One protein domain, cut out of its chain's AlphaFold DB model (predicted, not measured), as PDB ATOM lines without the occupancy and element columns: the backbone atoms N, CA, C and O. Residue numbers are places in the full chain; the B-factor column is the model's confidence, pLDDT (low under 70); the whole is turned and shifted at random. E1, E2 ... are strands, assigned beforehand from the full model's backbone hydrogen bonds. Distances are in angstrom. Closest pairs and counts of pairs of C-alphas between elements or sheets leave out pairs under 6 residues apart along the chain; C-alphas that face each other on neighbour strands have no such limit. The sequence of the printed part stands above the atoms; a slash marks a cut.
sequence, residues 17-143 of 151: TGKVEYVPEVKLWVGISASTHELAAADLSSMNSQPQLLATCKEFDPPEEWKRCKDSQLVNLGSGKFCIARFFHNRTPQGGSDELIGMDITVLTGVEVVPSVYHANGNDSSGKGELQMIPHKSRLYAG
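What this domain is: This is residues 17 to 143 of the 151 residues of an uncharacterized protein of Oryza punctata (UniProt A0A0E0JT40). Two strongly twisted sheets form a sandwich: the small sheet E1 to E4 covers the part of the larger sheet that holds E6 and E9, while E5 and E10 lie beyond it. The long hairpin E7 and E8 is the spine of the larger sheet, and residues 94 to 99 and 119 to 126 stick out in loops at opposite ends of the rod. The printed part has 127 residues with ten named strands, E1 to E10 in chain order, and no named helix; the class is all strand, with 63 residues, under half, in named elements. One sheet has the order E1, E2, E3, E4, antiparallel; the other, E5 to E10, is branched with antiparallel pairs. The whole is loose, with a radius of gyration of the C-alphas of 18.3 A and spans of 68 by 31 by 25 A.

Where its parts are: Find C-alpha 17 at (130.277, 91.376, 100.569); there E1 begins, residues 17 to 23, 17.0 A long. Read on through E2, residues 28 to 33, E3, residues 39 to 42, and E4, residues 53 to 57. Next come E5, residues 66 to 68, and E6, residues 73 to 78, 15.7 A long. E7, residues 81 to 90, runs 28.7 A, and E8, residues 103 to 115, runs 38.3 A from C-alpha 103 at (112.435, 73.902, 105.487). Then look for E9, residues 131 to 135, and E10, residues 139 to 142, which ends at C-alpha 142, (108.579, 79.347, 105.551).

How they stand to each other: Start at the hairpin E7 and E8, where N 86 and O 107 are 2.9 A apart, within hydrogen-bond range. On the other side of E7 from E8 you find E6, with N 75 and O 83 at 2.9 A, and E5, with N 89 and O 67 at 2.8 A. On the other side of E8 from E7 are E9, with N 114 and O 132 at 2.9 A, and E10, with N 106 and O 141 at 2.9 A. In the other sheet, a meander, each strand the antiparallel neighbour of the one before, look at N 21 and O 30, 2.8 A, N 31 and O 40, 2.9 A, and N 41 and O 55, 3.0 A. E6, E7, E8 and E9 form another meander. Between the sheets, the closest C-alphas of E1 and E6 are those of Lys 19 and Leu 74, 6.8 A apart, and of E4 and E9 those of Cys 57 and Met 133, 6.1 A apart. E4 and E10 are apart.

The domain as a whole: The two farthest C-alphas, of Gly 96 and Gly 122, are 68.9 A apart. The printed part has no cut. The links E7 to E8 and E8 to E9 are long. Confidence is under 70 at residues 91 to 102, 116 to 129 and 143.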
ATOM      1  N   THR A  17     130.571  92.440 101.529       93.06
ATOM      2  CA  THR A  17     130.277  91.376 100.569       93.06
ATOM      3  C   THR A  17     129.034  91.728  99.752       93.06
ATOM      4  O   THR A  17     128.107  92.369 100.252       93.06
ATOM      5  N   GLY A  18     129.009  91.308  98.487       89.75
ATOM      6  CA  GLY A  18     127.884  91.544  97.588       89.75
ATOM      7  C   GLY A  18     127.666  93.021  97.241       89.75
ATOM      8  O   GLY A  18     128.609  93.763  96.962       89.75
ATOM      9  N   LYS A  19     126.394  93.430  97.194       90.38
ATOM     10  CA  LYS A  19     125.973  94.778  96.790       90.38
ATOM     11  C   LYS A  19     126.264  95.800  97.893       90.38
ATOM     12  O   LYS A  19     125.986  95.556  99.066       90.38
ATOM     13  N   VAL A  20     126.745  96.971  97.485       93.38
ATOM     14  CA  VAL A  20     126.928  98.147  98.343       93.38
ATOM     15  C   VAL A  20     126.233  99.332  97.681       93.38
ATOM     16  O   VAL A  20     126.334  99.509  96.466       93.38
ATOM     17  N   GLU A  21     125.530 100.140  98.465       94.44
ATOM     18  CA  GLU A  21     124.765 101.286  97.982       94.44
ATOM     19  C   GLU A  21     125.204 102.579  98.659       94.44
ATOM     20  O   GLU A  21     125.360 102.638  99.876       94.44
ATOM     21  N   TYR A  22     125.390 103.635  97.869       93.31
ATOM     22  CA  TYR A  22     125.619 104.968  98.411       93.31
ATOM     23  C   TYR A  22     124.291 105.599  98.836       93.31
ATOM     24  O   TYR A  22     123.341 105.626  98.056       93.31
ATOM     25  N   VAL A  23     124.251 106.141 100.053       91.25
ATOM     26  CA  VAL A  23     123.067 106.767 100.655       91.25
ATOM     27  C   VAL A  23     123.332 108.258 100.845       91.25
ATOM     28  O   VAL A  23     124.050 108.634 101.779       91.25
ATOM     29  N   PRO A  24     122.784 109.130  99.981       88.56
ATOM     30  CA  PRO A  24     123.041 110.568 100.036       88.56
ATOM     31  C   PRO A  24     122.642 111.226 101.361       88.56
ATOM     32  O   PRO A  24     123.310 112.158 101.804       88.56
ATOM     33  N   GLU A  25     121.583 110.735 102.007       86.00
ATOM     34  CA  GLU A  25     121.013 111.288 103.238       86.00
ATOM     35  C   GLU A  25     121.989 111.207 104.418       86.00
ATOM     36  O   GLU A  25     122.048 112.120 105.240       86.00
ATOM     37  N   VAL A  26     122.796 110.143 104.468       84.88
ATOM     38  CA  VAL A  26     123.843 109.945 105.486       84.88
ATOM     39  C   VAL A  26     125.254 110.140 104.932       84.88
ATOM     40  O   VAL A  26     126.207 110.162 105.701       84.88
ATOM     41  N   LYS A  27     125.398 110.321 103.611       89.31
ATOM     42  CA  LYS A  27     126.667 110.433 102.871       89.31
ATOM     43  C   LYS A  27     127.608 109.243 103.073       89.31
ATOM     44  O   LYS A  27     128.826 109.401 103.027       89.31
ATOM     45  N   LEU A  28     127.046 108.054 103.265       91.94
ATOM     46  CA  LEU A  28     127.791 106.827 103.534       91.94
ATOM     47  C   LEU A  28     127.447 105.739 102.526       91.94
ATOM     48  O   LEU A  28     126.409 105.777 101.868       91.94
ATOM     49  N   TRP A  29     128.333 104.756 102.433       94.00
ATOM     50  CA  TRP A  29     128.086 103.520 101.708       94.00
ATOM     51  C   TRP A  29     127.560 102.474 102.676       94.00
ATOM     52  O   TRP A  29     128.174 102.246 103.716       94.00
ATOM     53  N   VAL A  30     126.439 101.852 102.334       95.19
ATOM     54  CA  VAL A  30     125.754 100.846 103.144       95.19
ATOM     55  C   VAL A  30     125.793  99.509 102.412       95.19
ATOM     56  O   VAL A  30     125.506  99.432 101.219       95.19
ATOM     57  N   GLY A  31     126.167  98.449 103.120       95.94
ATOM     58  CA  GLY A  31     126.324  97.109 102.563       95.94
ATOM     59  C   GLY A  31     126.307  96.037 103.647       95.94
ATOM     60  O   GLY A  31     126.159  96.338 104.829       95.94
ATOM     61  N   ILE A  32     126.479  94.777 103.252       96.06
ATOM     62  CA  ILE A  32     126.621  93.664 104.198       96.06
ATOM     63  C   ILE A  32     128.098  93.491 104.542       96.06
ATOM     64  O   ILE A  32     128.920  93.327 103.644       96.06
ATOM     65  N   SER A  33     128.443  93.518 105.828       95.12
ATOM     66  CA  SER A  33     129.812  93.338 106.321       95.12
ATOM     67  C   SER A  33     130.406  92.005 105.864       95.12
ATOM     68  O   SER A  33     129.790  90.951 106.034       95.12
ATOM     69  N   ALA A  34     131.623  92.036 105.320       93.75
ATOM     70  CA  ALA A  34     132.326  90.827 104.888       93.75
ATOM     71  C   ALA A  34     132.741  89.921 106.064       93.75
ATOM     72  O   ALA A  34     132.891  88.717 105.877       93.75
ATOM     73  N   SER A  35     132.942  90.485 107.259       92.06
ATOM     74  CA  SER A  35     133.412  89.743 108.437       92.06
ATOM     75  C   SER A  35     132.272  89.267 109.334       92.06
ATOM     76  O   SER A  35     132.289  88.131 109.799       92.06
ATOM     77  N   THR A  36     131.278  90.123 109.583       92.50
ATOM     78  CA  THR A  36     130.182  89.838 110.527       92.50
ATOM     79  C   THR A  36     128.880  89.442 109.834       92.50
ATOM     80  O   THR A  36     128.001  88.865 110.467       92.50
ATOM     81  N   HIS A  37     128.744  89.709 108.528       92.50
ATOM     82  CA  HIS A  37     127.496  89.560 107.768       92.50
ATOM     83  C   HIS A  37     126.311  90.381 108.306       92.50
ATOM     84  O   HIS A  37     125.151  90.083 108.005       92.50
ATOM     85  N   GLU A  38     126.593  91.407 109.100       94.56
ATOM     86  CA  GLU A  38     125.636  92.407 109.576       94.56
ATOM     87  C   GLU A  38     125.458  93.510 108.534       94.56
ATOM     88  O   GLU A  38     126.337  93.715 107.690       94.56
ATOM     89  N   LEU A  39     124.343  94.242 108.594       95.38
ATOM     90  CA  LEU A  39     124.258  95.504 107.864       95.38
ATOM     91  C   LEU A  39     125.337  96.437 108.410       95.38
ATOM     92  O   LEU A  39     125.508  96.536 109.621       95.38
ATOM     93  N   ALA A  40     126.066  97.113 107.538       95.00
ATOM     94  CA  ALA A  40     127.125  98.012 107.948       95.00
ATOM     95  C   ALA A  40     127.200  99.237 107.045       95.00
ATOM     96  O   ALA A  40     126.753  99.218 105.897       95.00
ATOM     97  N   ALA A  41     127.788 100.303 107.575       94.50
ATOM     98  CA  ALA A  41     128.059 101.521 106.832       94.50
ATOM     99  C   ALA A  41     129.534 101.899 106.933       94.50
ATOM    100  O   ALA A  41     130.152 101.735 107.985       94.50
ATOM    101  N   ALA A  42     130.091 102.436 105.854       92.25
ATOM    102  CA  ALA A  42     131.460 102.925 105.798       92.25
ATOM    103  C   ALA A  42     131.542 104.222 104.992       92.25
ATOM    104  O   ALA A  42     130.778 104.450 104.049       92.25
ATOM    105  N   ASP A  43     132.511 105.056 105.351       90.00
ATOM    106  CA  ASP A  43     132.910 106.191 104.530       90.00
ATOM    107  C   ASP A  43     133.990 105.733 103.540       90.00
ATOM    108  O   ASP A  43     135.086 105.340 103.944       90.00
ATOM    109  N   LEU A  44     133.662 105.757 102.244       88.00
ATOM    110  CA  LEU A  44     134.586 105.420 101.152       88.00
ATOM    111  C   LEU A  44     135.130 106.671 100.436       88.00
ATOM    112  O   LEU A  44     135.698 106.559  99.351       88.00
ATOM    113  N   SER A  45     134.929 107.871 100.995       82.62
ATOM    114  CA  SER A  45     135.428 109.122 100.407       82.62
ATOM    115  C   SER A  45     136.941 109.298 100.582       82.62
ATOM    116  O   SER A  45     137.602 109.857  99.705       82.62
ATOM    117  N   SER A  46     137.503 108.785 101.682       75.25
ATOM    118  CA  SER A  46     138.945 108.769 101.934       75.25
ATOM    119  C   SER A  46     139.581 107.541 101.290       75.25
ATOM    120  O   SER A  46     139.313 106.408 101.678       75.25
ATOM    121  N   MET A  47     140.449 107.774 100.307       71.50
ATOM    122  CA  MET A  47     141.069 106.719  99.496       71.50
ATOM    123  C   MET A  47     142.526 106.424  99.892       71.50
ATOM    124  O   MET A  47     143.204 105.656  99.217       71.50
ATOM    125  N   ASN A  48     143.019 107.025 100.981       77.12
ATOM    126  CA  ASN A  48     144.420 106.916 101.412       77.12
ATOM    127  C   ASN A  48     144.696 105.712 102.330       77.12
ATOM    128  O   ASN A  48     145.850 105.423 102.641       77.12
ATOM    129  N   SER A  49     143.655 105.021 102.795       82.75
ATOM    130  CA  SER A  49     143.756 103.887 103.716       82.75
ATOM    131  C   SER A  49     142.606 102.903 103.501       82.75
ATOM    132  O   SER A  49     141.652 103.191 102.781       82.75
ATOM    133  N   GLN A  50     142.707 101.720 104.115       85.75
ATOM    134  CA  GLN A  50     141.628 100.739 104.079       85.75
ATOM    135  C   GLN A  50     140.374 101.303 104.775       85.75
ATOM    136  O   GLN A  50     140.462 101.662 105.960       85.75
ATOM    137  N   PRO A  51     139.214 101.341 104.092       87.50
ATOM    138  CA  PRO A  51     137.982 101.850 104.677       87.50
ATOM    139  C   PRO A  51     137.575 101.079 105.931       87.50
ATOM    140  O   PRO A  51     137.650  99.850 105.970       87.50
ATOM    141  N   GLN A  52     137.132 101.811 106.950       87.88
ATOM    142  CA  GLN A  52     136.671 101.251 108.219       87.88
ATOM    143  C   GLN A  52     135.146 101.306 108.296       87.88
ATOM    144  O   GLN A  52     134.529 102.274 107.840       87.88
ATOM    145  N   LEU A  53     134.546 100.282 108.903       90.06
ATOM    146  CA  LEU A  53     133.124 100.305 109.230       90.06
ATOM    147  C   LEU A  53     132.880 101.350 110.324       90.06
ATOM    148  O   LEU A  53     133.592 101.397 111.325       90.06
ATOM    149  N   LEU A  54     131.887 102.204 110.109       89.12
ATOM    150  CA  LEU A  54     131.485 103.257 111.038       89.12
ATOM    151  C   LEU A  54     130.337 102.824 111.946       89.12
ATOM    152  O   LEU A  54     130.234 103.316 113.063       89.12
ATOM    153  N   ALA A  55     129.487 101.924 111.458       89.31
ATOM    154  CA  ALA A  55     128.405 101.322 112.221       89.31
ATOM    155  C   ALA A  55     128.086  99.939 111.658       89.31
ATOM    156  O   ALA A  55     128.223  99.713 110.450       89.31
ATOM    157  N   THR A  56     127.635  99.045 112.535       92.50
ATOM    158  CA  THR A  56     127.032  97.765 112.167       92.50
ATOM    159  C   THR A  56     125.693  97.594 112.877       92.50
ATOM    160  O   THR A  56     125.448  98.186 113.927       92.50
ATOM    161  N   CYS A  57     124.804  96.806 112.284       92.81
ATOM    162  CA  CYS A  57     123.497  96.485 112.828       92.81
ATOM    163  C   CYS A  57     123.237  94.996 112.650       92.81
ATOM    164  O   CYS A  57     123.148  94.492 111.526       92.81
ATOM    165  N   LYS A  58     123.096  94.315 113.785       92.50
ATOM    166  CA  LYS A  58     122.575  92.960 113.858       92.50
ATOM    167  C   LYS A  58     121.057  93.042 113.958       92.50
ATOM    168  O   LYS A  58     120.495  93.165 115.040       92.50
ATOM    169  N   GLU A  59     120.393  93.047 112.812       92.00
ATOM    170  CA  GLU A  59     118.950  93.277 112.729       92.00
ATOM    171  C   GLU A  59     118.111  92.033 113.048       92.00
ATOM    172  O   GLU A  59     116.899  92.132 113.233       92.00
ATOM    173  N   PHE A  60     118.736  90.855 113.059       90.56
ATOM    174  CA  PHE A  60     118.063  89.586 113.293       90.56
ATOM    175  C   PHE A  60     119.002  88.557 113.926       90.56
ATOM    176  O   PHE A  60     120.092  88.297 113.410       90.56
ATOM    177  N   ASP A  61     118.525  87.925 114.995       91.81
ATOM    178  CA  ASP A  61     119.163  86.794 115.661       91.81
ATOM    179  C   ASP A  61     118.414  85.501 115.309       91.81
ATOM    180  O   ASP A  61     117.308  85.283 115.813       91.81
ATOM    181  N   PRO A  62     118.956  84.650 114.414       89.50
ATOM    182  CA  PRO A  62     118.323  83.380 114.088       89.50
ATOM    183  C   PRO A  62     118.394  82.403 115.274       89.50
ATOM    184  O   PRO A  62     119.388  82.414 116.006       89.50
ATOM    185  N   PRO A  63     117.403  81.505 115.422       88.94
ATOM    186  CA  PRO A  63     117.527  80.322 116.271       88.94
ATOM    187  C   PRO A  63     118.767  79.487 115.917       88.94
ATOM    188  O   PRO A  63     119.182  79.447 114.756       88.94
ATOM    189  N   GLU A  64     119.346  78.795 116.901       87.75
ATOM    190  CA  GLU A  64     120.595  78.031 116.733       87.75
ATOM    191  C   GLU A  64     120.474  76.902 115.697       87.75
ATOM    192  O   GLU A  64     121.435  76.572 114.999       87.75
ATOM    193  N   GLU A  65     119.284  76.322 115.559       85.88
ATOM    194  CA  GLU A  65     118.985  75.266 114.595       85.88
ATOM    195  C   GLU A  65     119.015  75.739 113.128       85.88
ATOM    196  O   GLU A  65     119.117  74.917 112.210       85.88
ATOM    197  N   TRP A  66     118.936  77.050 112.877       88.94
ATOM    198  CA  TRP A  66     118.888  77.599 111.525       88.94
ATOM    199  C   TRP A  66     120.280  77.821 110.961       88.94
ATOM    200  O   TRP A  66     121.092  78.589 111.475       88.94
ATOM    201  N   LYS A  67     120.536  77.208 109.808       89.69
ATOM    202  CA  LYS A  67     121.803  77.365 109.092       89.69
ATOM    203  C   LYS A  67     121.609  78.285 107.908       89.69
ATOM    204  O   LYS A  67     120.759  78.025 107.062       89.69
ATOM    205  N   ARG A  68     122.408  79.350 107.821       89.62
ATOM    206  CA  ARG A  68     122.403  80.232 106.648       89.62
ATOM    207  C   ARG A  68     122.735  79.414 105.398       89.62
ATOM    208  O   ARG A  68     123.715  78.673 105.407       89.62
ATOM    209  N   CYS A  69     121.924  79.537 104.351       88.38
ATOM    210  CA  CYS A  69     122.063  78.720 103.140       88.38
ATOM    211  C   CYS A  69     122.410  79.523 101.877       88.38
ATOM    212  O   CYS A  69     122.900  78.938 100.915       88.38
ATOM    213  N   LYS A  70     122.186  80.845 101.871       88.81
ATOM    214  CA  LYS A  70     122.522  81.755 100.761       88.81
ATOM    215  C   LYS A  70     123.054  83.087 101.293       88.81
ATOM    216  O   LYS A  70     122.854  83.414 102.468       88.81
ATOM    217  N   ASP A  71     123.702  83.851 100.418       90.50
ATOM    218  CA  ASP A  71     124.134  85.215 100.719       90.50
ATOM    219  C   ASP A  71     122.935  86.125 101.001       90.50
ATOM    220  O   ASP A  71     121.889  86.027 100.355       90.50
ATOM    221  N   SER A  72     123.098  87.022 101.975       92.81
ATOM    222  CA  SER A  72     122.094  88.039 102.273       92.81
ATOM    223  C   SER A  72     121.925  88.981 101.085       92.81
ATOM    224  O   SER A  72     122.903  89.371 100.446       92.81
ATOM    225  N   GLN A  73     120.695  89.413 100.837       93.19
ATOM    226  CA  GLN A  73     120.408  90.430  99.831       93.19
ATOM    227  C   GLN A  73     120.004  91.738 100.495       93.19
ATOM    228  O   GLN A  73     119.310  91.744 101.512       93.19
ATOM    229  N   LEU A  74     120.448  92.842  99.901       94.69
ATOM    230  CA  LEU A  74     120.185  94.196 100.365       94.69
ATOM    231  C   LEU A  74     119.472  94.974  99.260       94.69
ATOM    232  O   LEU A  74     119.972  95.070  98.136       94.69
ATOM    233  N   VAL A  75     118.318  95.538  99.601       94.62
ATOM    234  CA  VAL A  75     117.516  96.377  98.711       94.62
ATOM    235  C   VAL A  75     117.325  97.737  99.364       94.62
ATOM    236  O   VAL A  75     116.782  97.831 100.464       94.62
ATOM    237  N   ASN A  76     117.753  98.796  98.689       93.81
ATOM    238  CA  ASN A  76     117.461 100.169  99.077       93.81
ATOM    239  C   ASN A  76     116.038 100.557  98.669       93.81
ATOM    240  O   ASN A  76     115.650 100.434  97.508       93.81
ATOM    241  N   LEU A  77     115.267 101.025  99.645       94.06
ATOM    242  CA  LEU A  77     113.882 101.467  99.489       94.06
ATOM    243  C   LEU A  77     113.772 102.999  99.360       94.06
ATOM    244  O   LEU A  77     112.666 103.523  99.239       94.06
ATOM    245  N   GLY A  78     114.902 103.711  99.392       91.81
ATOM    246  CA  GLY A  78     115.004 105.168  99.398       91.81
ATOM    247  C   GLY A  78     114.970 105.771 100.806       91.81
ATOM    248  O   GLY A  78     114.550 105.130 101.771       91.81
ATOM    249  N   SER A  79     115.415 107.026 100.932       90.88
ATOM    250  CA  SER A  79     115.341 107.800 102.184       90.88
ATOM    251  C   SER A  79     116.012 107.117 103.381       90.88
ATOM    252  O   SER A  79     115.459 107.100 104.478       90.88
ATOM    253  N   GLY A  80     117.176 106.500 103.161       91.81
ATOM    254  CA  GLY A  80     117.910 105.767 104.199       91.81
ATOM    255  C   GLY A  80     117.269 104.446 104.642       91.81
ATOM    256  O   GLY A  80     117.749 103.842 105.598       91.81
ATOM    257  N   LYS A  81     116.210 103.971 103.975       94.69
ATOM    258  CA  LYS A  81     115.520 102.721 104.322       94.69
ATOM    259  C   LYS A  81     115.987 101.569 103.454       94.69
ATOM    260  O   LYS A  81     116.147 101.696 102.243       94.69
ATOM    261  N   PHE A  82     116.120 100.413 104.082       95.44
ATOM    262  CA  PHE A  82     116.584  99.186 103.461       95.44
ATOM    263  C   PHE A  82     115.677  98.018 103.815       95.44
ATOM    264  O   PHE A  82     115.115  97.965 104.907       95.44
ATOM    265  N   CYS A  83     115.576  97.056 102.905       95.88
ATOM    266  CA  CYS A  83     115.117  95.711 103.205       95.88
ATOM    267  C   CYS A  83     116.294  94.748 103.072       95.88
ATOM    268  O   CYS A  83     116.986  94.735 102.050       95.88
ATOM    269  N   ILE A  84     116.509  93.947 104.110       95.31
ATOM    270  CA  ILE A  84     117.502  92.883 104.129       95.31
ATOM    271  C   ILE A  84     116.762  91.557 104.066       95.31
ATOM    272  O   ILE A  84     115.898  91.291 104.903       95.31
ATOM    273  N   ALA A  85     117.117  90.726 103.091       94.56
ATOM    274  CA  ALA A  85     116.660  89.349 103.009       94.56
ATOM    275  C   ALA A  85     117.769  88.408 103.487       94.56
ATOM    276  O   ALA A  85     118.886  88.429 102.963       94.56
ATOM    277  N   ARG A  86     117.453  87.573 104.479       94.12
ATOM    278  CA  ARG A  86     118.327  86.509 104.982       94.12
ATOM    279  C   ARG A  86     117.703  85.150 104.717       94.12
ATOM    280  O   ARG A  86     116.508  84.965 104.933       94.12
ATOM    281  N   PHE A  87     118.531  84.201 104.295       92.00
ATOM    282  CA  PHE A  87     118.095  82.869 103.892       92.00
ATOM    283  C   PHE A  87     118.705  81.813 104.802       92.00
ATOM    284  O   PHE A  87     119.929  81.735 104.958       92.00
ATOM    285  N   PHE A  88     117.846  80.992 105.383       91.25
ATOM    286  CA  PHE A  88     118.208  79.924 106.294       91.25
ATOM    287  C   PHE A  88     117.555  78.616 105.877       91.25
ATOM    288  O   PHE A  88     116.559  78.591 105.160       91.25
ATOM    289  N   HIS A  89     118.112  77.532 106.382       88.25
ATOM    290  CA  HIS A  89     117.539  76.210 106.299       88.25
ATOM    291  C   HIS A  89     117.399  75.661 107.717       88.25
ATOM    292  O   HIS A  89     118.360  75.695 108.494       88.25
ATOM    293  N   ASN A  90     116.212  75.164 108.051       81.81
ATOM    294  CA  ASN A  90     115.968  74.469 109.306       81.81
ATOM    295  C   ASN A  90     116.010  72.961 109.053       81.81
ATOM    296  O   ASN A  90     115.214  72.445 108.269       81.81
ATOM    297  N   ARG A  91     116.943  72.260 109.707       68.44
ATOM    298  CA  ARG A  91     117.001  70.794 109.688       68.44
ATOM    299  C   ARG A  91     116.532  70.277 111.034       68.44
ATOM    300  O   ARG A  91     117.314  70.232 111.980       68.44
ATOM    301  N   THR A  92     115.281  69.846 111.111       59.91
ATOM    302  CA  THR A  92     114.813  69.044 112.239       59.91
ATOM    303  C   THR A  92     115.184  67.578 111.991       59.91
ATOM    304  O   THR A  92     114.857  67.034 110.935       59.91
ATOM    305  N   PRO A  93     115.879  66.901 112.924       53.53
ATOM    306  CA  PRO A  93     116.026  65.453 112.860       53.53
ATOM    307  C   PRO A  93     114.644  64.834 113.089       53.53
ATOM    308  O   PRO A  93     114.102  64.948 114.189       53.53
ATOM    309  N   GLN A  94     114.050  64.202 112.078       51.56
ATOM    310  CA  GLN A  94     112.877  63.361 112.301       51.56
ATOM    311  C   GLN A  94     113.340  61.922 112.530       51.56
ATOM    312  O   GLN A  94     114.232  61.421 111.848       51.56
ATOM    313  N   GLY A  95     112.781  61.281 113.556       50.50
ATOM    314  CA  GLY A  95     113.169  59.938 113.962       50.50
ATOM    315  C   GLY A  95     113.071  58.927 112.818       50.50
ATOM    316  O   GLY A  95     111.993  58.682 112.294       50.50
ATOM    317  N   GLY A  96     114.202  58.295 112.498       51.59
ATOM    318  CA  GLY A  96     114.269  56.994 111.828       51.59
ATOM    319  C   GLY A  96     114.192  56.959 110.297       51.59
ATOM    320  O   GLY A  96     114.431  55.885 109.750       51.59
ATOM    321  N   SER A  97     113.912  58.062 109.596       54.03
ATOM    322  CA  SER A  97     113.921  58.107 108.122       54.03
ATOM    323  C   SER A  97     115.028  59.009 107.575       54.03
ATOM    324  O   SER A  97     115.275  60.089 108.104       54.03
ATOM    325  N   ASP A  98     115.655  58.584 106.477       54.34
ATOM    326  CA  ASP A  98     116.721  59.308 105.757       54.34
ATOM    327  C   ASP A  98     116.202  60.543 104.974       54.34
ATOM    328  O   ASP A  98     116.962  61.283 104.356       54.34
ATOM    329  N   GLU A  99     114.889  60.808 105.015       48.56
ATOM    330  CA  GLU A  99     114.272  62.007 104.440       48.56
ATOM    331  C   GLU A  99     114.210  63.142 105.469       48.56
ATOM    332  O   GLU A  99     113.279  63.272 106.264       48.56
ATOM    333  N   LEU A 100     115.225  64.005 105.434       52.00
ATOM    334  CA  LEU A 100     115.193  65.302 106.104       52.00
ATOM    335  C   LEU A 100     114.257  66.235 105.320       52.00
ATOM    336  O   LEU A 100     114.669  66.815 104.315       52.00
ATOM    337  N   ILE A 101     113.016  66.431 105.781       56.53
ATOM    338  CA  ILE A 101     112.175  67.538 105.294       56.53
ATOM    339  C   ILE A 101     112.746  68.835 105.878       56.53
ATOM    340  O   ILE A 101     112.317  69.332 106.916       56.53
ATOM    341  N   GLY A 102     113.796  69.344 105.240       66.62
ATOM    342  CA  GLY A 102     114.392  70.623 105.581       66.62
ATOM    343  C   GLY A 102     113.542  71.767 105.042       66.62
ATOM    344  O   GLY A 102     113.157  71.761 103.874       66.62
ATOM    345  N   MET A 103     113.240  72.750 105.888       77.69
ATOM    346  CA  MET A 103     112.435  73.902 105.487       77.69
ATOM    347  C   MET A 103     113.338  75.088 105.166       77.69
ATOM    348  O   MET A 103     114.140  75.504 106.007       77.69
ATOM    349  N   ASP A 104     113.175  75.648 103.969       86.94
ATOM    350  CA  ASP A 104     113.779  76.927 103.616       86.94
ATOM    351  C   ASP A 104     113.011  78.064 104.290       86.94
ATOM    352  O   ASP A 104     111.778  78.132 104.271       86.94
ATOM    353  N   ILE A 105     113.772  78.954 104.919       89.19
ATOM    354  CA  ILE A 105     113.269  80.084 105.684       89.19
ATOM    355  C   ILE A 105     113.882  81.352 105.113       89.19
ATOM    356  O   ILE A 105     115.101  81.498 105.040       89.19
ATOM    357  N   THR A 106     113.024  82.295 104.742       92.75
ATOM    358  CA  THR A 106     113.431  83.641 104.342       92.75
ATOM    359  C   THR A 106     112.954  84.634 105.386       92.75
ATOM    360  O   THR A 106     111.769  84.691 105.711       92.75
ATOM    361  N   VAL A 107     113.875  85.436 105.906       94.12
ATOM    362  CA  VAL A 107     113.578  86.519 106.843       94.12
ATOM    363  C   VAL A 107     113.806  87.841 106.135       94.12
ATOM    364  O   VAL A 107     114.908  88.103 105.656       94.12
ATOM    365  N   LEU A 108     112.765  88.664 106.073       95.94
ATOM    366  CA  LEU A 108     112.831  90.027 105.561       95.94
ATOM    367  C   LEU A 108     112.804  90.999 106.736       95.94
ATOM    368  O   LEU A 108     111.824  91.029 107.483       95.94
ATOM    369  N   THR A 109     113.842  91.817 106.871       96.88
ATOM    370  CA  THR A 109     113.939  92.840 107.917       96.88
ATOM    371  C   THR A 109     114.091  94.212 107.279       96.88
ATOM    372  O   THR A 109     114.980  94.428 106.457       96.88
ATOM    373  N   GLY A 110     113.209  95.145 107.635       96.75
ATOM    374  CA  GLY A 110     113.383  96.554 107.289       96.75
ATOM    375  C   GLY A 110     114.383  97.207 108.239       96.75
ATOM    376  O   GLY A 110     114.310  96.950 109.435       96.75
ATOM    377  N   VAL A 111     115.282  98.054 107.746       96.38
ATOM    378  CA  VAL A 111     116.208  98.835 108.581       96.38
ATOM    379  C   VAL A 111     116.236 100.275 108.089       96.38
ATOM    380  O   VAL A 111     116.308 100.512 106.884       96.38
ATOM    381  N   GLU A 112     116.185 101.232 109.008       95.25
ATOM    382  CA  GLU A 112     116.347 102.655 108.711       95.25
ATOM    383  C   GLU A 112     117.716 103.138 109.198       95.25
ATOM    384  O   GLU A 112     118.105 102.897 110.341       95.25
ATOM    385  N   VAL A 113     118.467 103.794 108.317       93.12
ATOM    386  CA  VAL A 113     119.792 104.350 108.597       93.12
ATOM    387  C   VAL A 113     119.653 105.862 108.718       93.12
ATOM    388  O   VAL A 113     119.377 106.544 107.731       93.12
ATOM    389  N   VAL A 114     119.852 106.388 109.927       90.94
ATOM    390  CA  VAL A 114     119.670 107.812 110.235       90.94
ATOM    391  C   VAL A 114     120.949 108.425 110.816       90.94
ATOM    392  O   VAL A 114     121.653 107.771 111.593       90.94
ATOM    393  N   PRO A 115     121.272 109.688 110.485       84.56
ATOM    394  CA  PRO A 115     122.311 110.416 111.204       84.56
ATOM    395  C   PRO A 115     121.883 110.636 112.667       84.56
ATOM    396  O   PRO A 115     120.773 111.117 112.899       84.56
ATOM    397  N   SER A 116     122.740 110.359 113.660       68.56
ATOM    398  CA  SER A 116     122.490 110.834 115.031       68.56
ATOM    399  C   SER A 116     122.701 112.342 115.068       68.56
ATOM    400  O   SER A 116     123.799 112.851 114.825       68.56
ATOM    401  N   VAL A 117     121.629 113.074 115.350       57.00
ATOM    402  CA  VAL A 117     121.695 114.506 115.623       57.00
ATOM    403  C   VAL A 117     122.075 114.669 117.091       57.00
ATOM    404  O   VAL A 117     121.230 114.542 117.973       57.00
ATOM    405  N   TYR A 118     123.341 114.976 117.373       50.28
ATOM    406  CA  TYR A 118     123.683 115.530 118.678       50.28
ATOM    407  C   TYR A 118     123.222 116.989 118.717       50.28
ATOM    408  O   TYR A 118     123.694 117.824 117.942       50.28
ATOM    409  N   HIS A 119     122.321 117.322 119.642       44.91
ATOM    410  CA  HIS A 119     122.167 118.705 120.075       44.91
ATOM    411  C   HIS A 119     123.450 119.089 120.812       44.91
ATOM    412  O   HIS A 119     123.648 118.711 121.964       44.91
ATOM    413  N   ALA A 120     124.355 119.780 120.119       45.16
ATOM    414  CA  ALA A 120     125.601 120.253 120.699       45.16
ATOM    415  C   ALA A 120     125.296 121.228 121.842       45.16
ATOM    416  O   ALA A 120     124.996 122.399 121.610       45.16
ATOM    417  N   ASN A 121     125.387 120.751 123.081       46.50
ATOM    418  CA  ASN A 121     125.585 121.620 124.223       46.50
ATOM    419  C   ASN A 121     127.078 121.610 124.550       46.50
ATOM    420  O   ASN A 121     127.575 120.658 125.135       46.50
ATOM    421  N   GLY A 122     127.772 122.656 124.100       48.91
ATOM    422  CA  GLY A 122     129.057 123.108 124.628       48.91
ATOM    423  C   GLY A 122     130.229 122.120 124.630       48.91
ATOM    424  O   GLY A 122     130.412 121.362 125.570       48.91
ATOM    425  N   ASN A 123     131.145 122.345 123.683       50.47
ATOM    426  CA  ASN A 123     132.590 122.204 123.889       50.47
ATOM    427  C   ASN A 123     133.183 120.784 123.944       50.47
ATOM    428  O   ASN A 123     134.000 120.501 124.817       50.47
ATOM    429  N   ASP A 124     132.875 119.942 122.955       46.56
ATOM    430  CA  ASP A 124     133.737 118.800 122.644       46.56
ATOM    431  C   ASP A 124     133.940 118.658 121.128       46.56
ATOM    432  O   ASP A 124     133.000 118.690 120.336       46.56
ATOM    433  N   SER A 125     135.203 118.589 120.708       48.44
ATOM    434  CA  SER A 125     135.625 118.686 119.300       48.44
ATOM    435  C   SER A 125     135.648 117.340 118.564       48.44
ATOM    436  O   SER A 125     136.190 117.229 117.465       48.44
ATOM    437  N   SER A 126     135.000 116.313 119.113       47.72
ATOM    438  CA  SER A 126     134.822 114.998 118.491       47.72
ATOM    439  C   SER A 126     133.437 114.882 117.844       47.72
ATOM    440  O   SER A 126     132.669 113.966 118.115       47.72
ATOM    441  N   GLY A 127     133.101 115.825 116.960       43.47
ATOM    442  CA  GLY A 127     131.829 115.878 116.226       43.47
ATOM    443  C   GLY A 127     131.665 114.773 115.175       43.47
ATOM    444  O   GLY A 127     131.385 115.059 114.013       43.47
ATOM    445  N   LYS A 128     131.863 113.508 115.549       53.22
ATOM    446  CA  LYS A 128     131.498 112.355 114.733       53.22
ATOM    447  C   LYS A 128     130.062 112.014 115.109       53.22
ATOM    448  O   LYS A 128     129.827 111.371 116.124       53.22
ATOM    449  N   GLY A 129     129.103 112.519 114.331       57.25
ATOM    450  CA  GLY A 129     127.708 112.100 114.460       57.25
ATOM    451  C   GLY A 129     127.655 110.576 114.434       57.25
ATOM    452  O   GLY A 129     128.131 109.957 113.482       57.25
ATOM    453  N   GLU A 130     127.174 109.972 115.513       71.62
ATOM    454  CA  GLU A 130     127.029 108.523 115.609       71.62
ATOM    455  C   GLU A 130     125.979 108.096 114.577       71.62
ATOM    456  O   GLU A 130     124.959 108.749 114.401       71.62
ATOM    457  N   LEU A 131     126.238 107.077 113.770       85.75
ATOM    458  CA  LEU A 131     125.236 106.619 112.811       85.75
ATOM    459  C   LEU A 131     124.293 105.671 113.548       85.75
ATOM    460  O   LEU A 131     124.763 104.708 114.148       85.75
ATOM    461  N   GLN A 132     122.984 105.909 113.489       90.50
ATOM    462  CA  GLN A 132     122.015 104.971 114.050       90.50
ATOM    463  C   GLN A 132     121.425 104.100 112.945       90.50
ATOM    464  O   GLN A 132     121.059 104.578 111.870       90.50
ATOM    465  N   MET A 133     121.327 102.807 113.231       93.00
ATOM    466  CA  MET A 133     120.664 101.824 112.384       93.00
ATOM    467  C   MET A 133     119.525 101.204 113.185       93.00
ATOM    468  O   MET A 133     119.758 100.557 114.205       93.00
ATOM    469  N   ILE A 134     118.294 101.440 112.743       94.06
ATOM    470  CA  ILE A 134     117.080 101.095 113.478       94.06
ATOM    471  C   ILE A 134     116.422  99.903 112.779       94.06
ATOM    472  O   ILE A 134     115.827 100.080 111.712       94.06
ATOM    473  N   PRO A 135     116.517  98.683 113.336       94.69
ATOM    474  CA  PRO A 135     115.823  97.537 112.778       94.69
ATOM    475  C   PRO A 135     114.317  97.632 113.062       94.69
ATOM    476  O   PRO A 135     113.876  97.919 114.176       94.69
ATOM    477  N   HIS A 136     113.510  97.373 112.041       94.12
ATOM    478  CA  HIS A 136     112.060  97.238 112.136       94.12
ATOM    479  C   HIS A 136     111.650  95.770 112.293       94.12
ATOM    480  O   HIS A 136     112.472  94.857 112.273       94.12
ATOM    481  N   LYS A 137     110.340  95.526 112.435       89.00
ATOM    482  CA  LYS A 137     109.795  94.169 112.566       89.00
ATOM    483  C   LYS A 137     110.186  93.296 111.373       89.00
ATOM    484  O   LYS A 137     109.830  93.604 110.233       89.00
ATOM    485  N   SER A 138     110.833  92.175 111.664       92.62
ATOM    486  CA  SER A 138     111.116  91.130 110.687       92.62
ATOM    487  C   SER A 138     109.856  90.341 110.338       92.62
ATOM    488  O   SER A 138     108.999  90.091 111.190       92.62
ATOM    489  N   ARG A 139     109.752  89.912 109.079       92.31
ATOM    490  CA  ARG A 139     108.757  88.936 108.624       92.31
ATOM    491  C   ARG A 139     109.448  87.664 108.172       92.31
ATOM    492  O   ARG A 139     110.407  87.718 107.407       92.31
ATOM    493  N   LEU A 140     108.927  86.541 108.641       90.25
ATOM    494  CA  LEU A 140     109.410  85.212 108.314       90.25
ATOM    495  C   LEU A 140     108.492  84.558 107.288       90.25
ATOM    496  O   LEU A 140     107.274  84.563 107.451       90.25
ATOM    497  N   TYR A 141     109.101  83.959 106.275       87.75
ATOM    498  CA  TYR A 141     108.444  83.142 105.270       87.75
ATOM    499  C   TYR A 141     109.074  81.755 105.288       87.75
ATOM    500  O   TYR A 141     110.296  81.622 105.282       87.75
ATOM    501  N   ALA A 142     108.223  80.740 105.351       81.50
ATOM    502  CA  ALA A 142     108.579  79.347 105.551       81.50
ATOM    503  C   ALA A 142     107.791  78.504 104.546       81.50
ATOM    504  O   ALA A 142     106.561  78.529 104.570       81.50
ATOM    505  N   GLY A 143     108.479  77.792 103.653       69.19
ATOM    506  CA  GLY A 143     107.823  76.936 102.663       69.19
ATOM    507  C   GLY A 143     108.687  76.641 101.438       69.19
ATOM    508  O   GLY A 143     109.753  77.223 101.261       69.19
TER     509      GLY A 143